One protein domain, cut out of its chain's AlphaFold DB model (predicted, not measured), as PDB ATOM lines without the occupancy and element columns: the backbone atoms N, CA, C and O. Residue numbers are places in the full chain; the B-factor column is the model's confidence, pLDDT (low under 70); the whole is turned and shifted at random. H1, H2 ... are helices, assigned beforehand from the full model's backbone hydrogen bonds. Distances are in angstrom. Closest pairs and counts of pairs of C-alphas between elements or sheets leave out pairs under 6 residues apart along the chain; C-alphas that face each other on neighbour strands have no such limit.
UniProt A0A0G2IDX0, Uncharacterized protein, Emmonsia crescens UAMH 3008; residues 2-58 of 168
ATOM      1  N   SER A   2     -29.197  85.640 168.207       62.56
ATOM      2  CA  SER A   2     -28.766  85.514 166.804       62.56
ATOM      3  C   SER A   2     -27.920  84.266 166.551       62.56
ATOM      4  O   SER A   2     -28.224  83.501 165.644       62.56
ATOM      5  N   ASP A   3     -26.910  84.003 167.380       73.19
ATOM      6  CA  ASP A   3     -25.806  83.123 166.964       73.19
ATOM      7  C   ASP A   3     -26.177  81.640 166.925       73.19
ATOM      8  O   ASP A   3     -25.770  80.915 166.021       73.19
ATOM      9  N   GLN A   4     -27.031  81.188 167.844       79.31
ATOM     10  CA  GLN A   4     -27.505  79.802 167.862       79.31
ATOM     11  C   GLN A   4     -28.425  79.489 166.670       79.31
ATOM     12  O   GLN A   4     -28.367  78.399 166.104       79.31
ATOM     13  N   ASN A   5     -29.244  80.458 166.252       76.50
ATOM     14  CA  ASN A   5     -30.076  80.331 165.056       76.50
ATOM     15  C   ASN A   5     -29.204  80.359 163.793       76.50
ATOM     16  O   ASN A   5     -29.408  79.530 162.899       76.50
ATOM     17  N   VAL A   6     -28.186  81.235 163.773       79.25
ATOM     18  CA  VAL A   6     -27.135  81.306 162.740       79.25
ATOM     19  C   VAL A   6     -26.435  79.958 162.553       79.25
ATOM     20  O   VAL A   6     -26.358  79.416 161.451       79.25
ATOM     21  N   GLN A   7     -25.983  79.352 163.645       81.38
ATOM     22  CA  GLN A   7     -25.335  78.043 163.605       81.38
ATOM     23  C   GLN A   7     -26.293  76.934 163.166       81.38
ATOM     24  O   GLN A   7     -25.921  76.097 162.344       81.38
ATOM     25  N   ARG A   8     -27.541  76.949 163.648       83.44
ATOM     26  CA  ARG A   8     -28.536  75.933 163.292       83.44
ATOM     27  C   ARG A   8     -28.849  75.924 161.798       83.44
ATOM     28  O   ARG A   8     -28.867  74.848 161.208       83.44
ATOM     29  N   ALA A   9     -29.087  77.076 161.167       80.06
ATOM     30  CA  ALA A   9     -29.390  77.057 159.731       80.06
ATOM     31  C   ALA A   9     -28.146  76.795 158.875       80.06
ATOM     32  O   ALA A   9     -28.275  76.125 157.858       80.06
ATOM     33  N   ARG A  10     -26.942  77.186 159.320       82.31
ATOM     34  CA  ARG A  10     -25.693  76.725 158.688       82.31
ATOM     35  C   ARG A  10     -25.578  75.200 158.698       82.31
ATOM     36  O   ARG A  10     -25.323  74.606 157.656       82.31
ATOM     37  N   GLN A  11     -25.818  74.564 159.845       85.38
ATOM     38  CA  GLN A  11     -25.803  73.102 159.964       85.38
ATOM     39  C   GLN A  11     -26.902  72.449 159.116       85.38
ATOM     40  O   GLN A  11     -26.637  71.487 158.403       85.38
ATOM     41  N   SER A  12     -28.120  72.998 159.138       86.44
ATOM     42  CA  SER A  12     -29.222  72.503 158.306       86.44
ATOM     43  C   SER A  12     -28.888  72.595 156.819       86.44
ATOM     44  O   SER A  12     -29.154  71.659 156.072       86.44
ATOM     45  N   PHE A  13     -28.299  73.707 156.388       84.06
ATOM     46  CA  PHE A  13     -27.921  73.922 154.999       84.06
ATOM     47  C   PHE A  13     -26.803  72.966 154.565       84.06
ATOM     48  O   PHE A  13     -26.910  72.342 153.509       84.06
ATOM     49  N   ALA A  14     -25.792  72.759 155.415       83.62
ATOM     50  CA  ALA A  14     -24.731  71.782 155.177       83.62
ATOM     51  C   ALA A  14     -25.282  70.355 155.006       83.62
ATOM     52  O   ALA A  14     -24.863  69.639 154.097       83.62
ATOM     53  N   SER A  15     -26.274  69.958 155.811       87.44
ATOM     54  CA  SER A  15     -26.934  68.654 155.666       87.44
ATOM     55  C   SER A  15     -27.658  68.503 154.326       87.44
ATOM     56  O   SER A  15     -27.577  67.445 153.701       87.44
ATOM     57  N   ILE A  16     -28.342  69.551 153.851       85.81
ATOM     58  CA  ILE A  16     -29.028  69.518 152.550       85.81
ATOM     59  C   ILE A  16     -28.004  69.429 151.408       85.81
ATOM     60  O   ILE A  16     -28.196  68.647 150.479       85.81
ATOM     61  N   LEU A  17     -26.897  70.174 151.481       83.19
ATOM     62  CA  LEU A  17     -25.821  70.071 150.492       83.19
ATOM     63  C   LEU A  17     -25.204  68.667 150.463       83.19
ATOM     64  O   LEU A  17     -25.073  68.081 149.388       83.19
ATOM     65  N   SER A  18     -24.911  68.096 151.634       83.50
ATOM     66  CA  SER A  18     -24.355  66.744 151.756       83.50
ATOM     67  C   SER A  18     -25.285  65.676 151.165       83.50
ATOM     68  O   SER A  18     -24.823  64.736 150.516       83.50
ATOM     69  N   TYR A  19     -26.606  65.842 151.305       85.94
ATOM     70  CA  TYR A  19     -27.584  64.961 150.663       85.94
ATOM     71  C   TYR A  19     -27.426  64.943 149.137       85.94
ATOM     72  O   TYR A  19     -27.317  63.870 148.536       85.94
ATOM     73  N   TYR A  20     -27.385  66.116 148.498       82.00
ATOM     74  CA  TYR A  20     -27.227  66.205 147.043       82.00
ATOM     75  C   TYR A  20     -25.843  65.751 146.580       82.00
ATOM     76  O   TYR A  20     -25.701  65.200 145.482       82.00
ATOM     77  N   GLU A  21     -24.834  65.931 147.423       77.88
ATOM     78  CA  GLU A  21     -23.487  65.452 147.174       77.88
ATOM     79  C   GLU A  21     -23.411  63.930 147.137       77.88
ATOM     80  O   GLU A  21     -23.024  63.366 146.112       77.88
ATOM     81  N   ASN A  22     -23.881  63.260 148.187       78.62
ATOM     82  CA  ASN A  22     -23.869  61.801 148.266       78.62
ATOM     83  C   ASN A  22     -24.738  61.158 147.181       78.62
ATOM     84  O   ASN A  22     -24.398  60.100 146.649       78.62
ATOM     85  N   ARG A  23     -25.837  61.814 146.800       73.31
ATOM     86  CA  ARG A  23     -26.720  61.327 145.735       73.31
ATOM     87  C   ARG A  23     -26.080  61.417 144.351       73.31
ATOM     88  O   ARG A  23     -26.295  60.530 143.532       73.31
ATOM     89  N   SER A  24     -25.267  62.450 144.118       63.62
ATOM     90  CA  SER A  24     -24.482  62.602 142.886       63.62
ATOM     91  C   SER A  24     -23.361  61.559 142.801       63.62
ATOM     92  O   SER A  24     -23.116  61.005 141.734       63.62
ATOM     93  N   SER A  25     -22.708  61.261 143.930       64.81
ATOM     94  CA  SER A  25     -21.592  60.306 144.011       64.81
ATOM     95  C   SER A  25     -22.027  58.841 143.928       64.81
ATOM     96  O   SER A  25     -21.245  57.984 143.530       64.81
ATOM     97  N   SER A  26     -23.282  58.536 144.273       61.25
ATOM     98  CA  SER A  26     -23.808  57.166 144.309       61.25
ATOM     99  C   SER A  26     -24.101  56.559 142.925       61.25
ATOM    100  O   SER A  26     -24.618  55.444 142.863       61.25
ATOM    101  N   GLY A  27     -23.829  57.261 141.815       55.81
ATOM    102  CA  GLY A  27     -24.039  56.743 140.452       55.81
ATOM    103  C   GLY A  27     -25.494  56.376 140.128       55.81
ATOM    104  O   GLY A  27     -25.764  55.699 139.138       55.81
ATOM    105  N   SER A  28     -26.442  56.793 140.972       55.06
ATOM    106  CA  SER A  28     -27.843  56.409 140.860       55.06
ATOM    107  C   SER A  28     -28.521  57.276 139.800       55.06
ATOM    108  O   SER A  28     -28.907  58.418 140.044       55.06
ATOM    109  N   SER A  29     -28.675  56.708 138.606       55.62
ATOM    110  CA  SER A  29     -29.309  57.294 137.414       55.62
ATOM    111  C   SER A  29     -30.800  57.633 137.578       55.62
ATOM    112  O   SER A  29     -31.422  58.141 136.650       55.62
ATOM    113  N   SER A  30     -31.383  57.373 138.754       56.59
ATOM    114  CA  SER A  30     -32.797  57.618 139.066       56.59
ATOM    115  C   SER A  30     -33.062  58.966 139.750       56.59
ATOM    116  O   SER A  30     -34.220  59.300 140.007       56.59
ATOM    117  N   SER A  31     -32.032  59.745 140.088       61.78
ATOM    118  CA  SER A  31     -32.217  61.041 140.740       61.78
ATOM    119  C   SER A  31     -32.217  62.160 139.711       61.78
ATOM    120  O   SER A  31     -31.230  62.345 139.004       61.78
ATOM    121  N   LEU A  32     -33.277  62.971 139.705       69.88
ATOM    122  CA  LEU A  32     -33.255  64.310 139.114       69.88
ATOM    123  C   LEU A  32     -31.936  65.024 139.476       69.88
ATOM    124  O   LEU A  32     -31.462  64.867 140.614       69.88
ATOM    125  N   PRO A  33     -31.332  65.770 138.533       72.62
ATOM    126  CA  PRO A  33     -30.093  66.485 138.795       72.62
ATOM    127  C   PRO A  33     -30.275  67.424 139.994       72.62
ATOM    128  O   PRO A  33     -31.373  67.955 140.196       72.62
ATOM    129  N   PRO A  34     -29.224  67.641 140.807       79.00
ATOM    130  CA  PRO A  34     -29.309  68.581 141.911       79.00
ATOM    131  C   PRO A  34     -29.712  69.969 141.386       79.00
ATOM    132  O   PRO A  34     -29.270  70.366 140.295       79.00
ATOM    133  N   PRO A  35     -30.543  70.705 142.142       80.00
ATOM    134  CA  PRO A  35     -30.998  72.032 141.747       80.00
ATOM    135  C   PRO A  35     -29.811  72.983 141.564       80.00
ATOM    136  O   PRO A  35     -28.757  72.802 142.179       80.00
ATOM    137  N   ASP A  36     -29.974  74.004 140.722       77.69
ATOM    138  CA  ASP A  36     -28.861  74.861 140.291       77.69
ATOM    139  C   ASP A  36     -28.176  75.584 141.453       77.69
ATOM    140  O   ASP A  36     -26.960  75.723 141.437       77.69
ATOM    141  N   TRP A  37     -28.905  75.941 142.516       78.38
ATOM    142  CA  TRP A  37     -28.306  76.523 143.723       78.38
ATOM    143  C   TRP A  37     -27.357  75.548 144.443       78.38
ATOM    144  O   TRP A  37     -26.312  75.958 144.939       78.38
ATOM    145  N   ALA A  38     -27.678  74.250 144.471       79.81
ATOM    146  CA  ALA A  38     -26.833  73.221 145.079       79.81
ATOM    147  C   ALA A  38     -25.644  72.870 144.176       79.81
ATOM    148  O   ALA A  38     -24.590  72.456 144.653       79.81
ATOM    149  N   ARG A  39     -25.804  73.048 142.859       76.19
ATOM    150  CA  ARG A  39     -24.728  72.894 141.876       76.19
ATOM    151  C   ARG A  39     -23.762  74.080 141.916       76.19
ATOM    152  O   ARG A  39     -22.555  73.870 141.932       76.19
ATOM    153  N   GLY A  40     -24.295  75.295 142.010       71.62
ATOM    154  CA  GLY A  40     -23.545  76.535 142.194       71.62
ATOM    155  C   GLY A  40     -22.761  76.537 143.502       71.62
ATOM    156  O   GLY A  40     -21.594  76.888 143.493       71.62
ATOM    157  N   ALA A  41     -23.327  75.995 144.586       72.31
ATOM    158  CA  ALA A  41     -22.631  75.837 145.867       72.31
ATOM    159  C   ALA A  41     -21.303  75.056 145.802       72.31
ATOM    160  O   ALA A  41     -20.490  75.150 146.718       72.31
ATOM    161  N   ARG A  42     -21.096  74.253 144.749       67.44
ATOM    162  CA  ARG A  42     -19.867  73.479 144.510       67.44
ATOM    163  C   ARG A  42     -18.851  74.216 143.650       67.44
ATOM    164  O   ARG A  42     -17.686  73.830 143.626       67.44
ATOM    165  N   SER A  43     -19.298  75.211 142.889       61.75
ATOM    166  CA  SER A  43     -18.436  75.924 141.964       61.75
ATOM    167  C   SER A  43     -17.729  77.038 142.714       61.75
ATOM    168  O   SER A  43     -18.381  77.917 143.265       61.75
ATOM    169  N   ALA A  44     -16.396  77.046 142.683       60.75
ATOM    170  CA  ALA A  44     -15.603  78.163 143.206       60.75
ATOM    171  C   ALA A  44     -15.926  79.503 142.504       60.75
ATOM    172  O   ALA A  44     -15.557  80.567 142.991       60.75
ATOM    173  N   GLU A  45     -16.618  79.443 141.362       62.31
ATOM    174  CA  GLU A  45     -17.101  80.583 140.576       62.31
ATOM    175  C   GLU A  45     -18.389  81.209 141.142       62.31
ATOM    176  O   GLU A  45     -18.666  82.384 140.903       62.31
ATOM    177  N   TYR A  46     -19.183  80.441 141.893       54.28
ATOM    178  CA  TYR A  46     -20.396  80.907 142.562       54.28
ATOM    179  C   TYR A  46     -20.025  81.226 144.013       54.28
ATOM    180  O   TYR A  46     -19.845  80.330 144.831       54.28
ATOM    181  N   GLY A  47     -19.836  82.514 144.302       61.12
ATOM    182  CA  GLY A  47     -19.426  83.011 145.618       61.12
ATOM    183  C   GLY A  47     -20.387  82.678 146.771       61.12
ATOM    184  O   GLY A  47     -21.379  81.968 146.611       61.12
ATOM    185  N   ASP A  48     -20.066  83.218 147.950       62.06
ATOM    186  CA  ASP A  48     -20.736  82.955 149.230       62.06
ATOM    187  C   ASP A  48     -22.270  82.851 149.145       62.06
ATOM    188  O   ASP A  48     -22.972  83.752 148.681       62.06
ATOM    189  N   ILE A  49     -22.812  81.755 149.683       60.72
ATOM    190  CA  ILE A  49     -24.257  81.534 149.771       60.72
ATOM    191  C   ILE A  49     -24.800  82.325 150.959       60.72
ATOM    192  O   ILE A  49     -24.564  81.987 152.123       60.72
ATOM    193  N   VAL A  50     -25.562  83.379 150.672       65.81
ATOM    194  CA  VAL A  50     -26.178  84.224 151.699       65.81
ATOM    195  C   VAL A  50     -27.398  83.519 152.295       65.81
ATOM    196  O   VAL A  50     -28.458  83.434 151.677       65.81
ATOM    197  N   ILE A  51     -27.263  83.040 153.533       63.75
ATOM    198  CA  ILE A  51     -28.376  82.497 154.323       63.75
ATOM    199  C   ILE A  51     -29.004  83.650 155.118       63.75
ATOM    200  O   ILE A  51     -28.521  84.025 156.188       63.75
ATOM    201  N   GLY A  52     -30.071  84.236 154.576       61.12
ATOM    202  CA  GLY A  52     -30.838  85.279 155.253       61.12
ATOM    203  C   GLY A  52     -31.731  84.703 156.355       61.12
ATOM    204  O   GLY A  52     -32.540  83.811 156.104       61.12
ATOM    205  N   TYR A  53     -31.625  85.239 157.572       55.75
ATOM    206  CA  TYR A  53     -32.601  84.982 158.631       55.75
ATOM    207  C   TYR A  53     -33.762  85.953 158.474       55.75
ATOM    208  O   TYR A  53     -33.600  87.159 158.657       55.75
ATOM    209  N   ILE A  54     -34.943  85.427 158.160       60.44
ATOM    210  CA  ILE A  54     -36.182  86.189 158.302       60.44
ATOM    211  C   ILE A  54     -36.403  86.422 159.797       60.44
ATOM    212  O   ILE A  54     -36.373  85.483 160.595       60.44
ATOM    213  N   SER A  55     -36.551  87.692 160.170       53.88
ATOM    214  CA  SER A  55     -36.798  88.123 161.545       53.88
ATOM    215  C   SER A  55     -37.946  87.302 162.164       53.88
ATOM    216  O   SER A  55     -38.903  86.998 161.455       53.88
ATOM    217  N   PRO A  56     -37.914  86.959 163.466       59.50
ATOM    218  CA  PRO A  56     -38.868  86.033 164.101       59.50
ATOM    219  C   PRO A  56     -40.323  86.534 164.141       59.50
ATOM    220  O   PRO A  56     -41.194  85.856 164.683       59.50
ATOM    221  N   ARG A  57     -40.605  87.716 163.587       66.44
ATOM    222  CA  ARG A  57     -41.963  88.211 163.409       66.44
ATOM    223  C   ARG A  57     -42.539  87.568 162.143       66.44
ATOM    224  O   ARG A  57     -41.998  87.824 161.067       66.44
ATOM    225  N   PRO A  58     -43.618  86.771 162.239       65.94
ATOM    226  CA  PRO A  58     -44.289  86.278 161.047       65.94
ATOM    227  C   PRO A  58     -44.691  87.478 160.175       65.94
ATOM    228  O   PRO A  58     -45.123  88.500 160.729       65.94
TER     229      PRO A  58
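AT A GLANCE: This is residues 2 to 58 of the 168 residues of an uncharacterized protein of Emmonsia crescens UAMH 3008 (UniProt A0A0G2IDX0). One long helix, H1, runs along most of the longest axis; past it the chain folds back, with residues 25 to 30 sticking out, to the short helix H2 beside H1. A tail without a named element, residues 41 to 58, then loops out and runs back toward the H1 start. The printed part has 57 residues, under half of them in the two named helices, H1 then H2; the class is all helix, with no named strand. The whole is loose, radius of gyration of the C-alphas 13.9 A, and elongated, spanning 42 by 23 by 19 A.

HOW THE PARTS SIT: H1, residues 3 to 25, and H2, residues 36 to 40, are close but not clearly touching; their closest C-alphas, Leu 17 and Ala 38, are 6.3 A apart. In both, every O i to N i+4 pair is within hydrogen-bond range.

IN THESE COORDINATES: H1 is 32.6 A long, from C-alpha 3 at (-25.806, 83.123, 166.964). H2 ends at C-alpha 40, (-23.545, 76.535, 142.194).

THE WHOLE: The farthest C-alphas, Gly 27 and Arg 57, are 42.9 A apart. The printed part has no cut; the H1 to H2 link is short. pLDDT is under 70 at residues 2, 24 to 32 and 42 to 58.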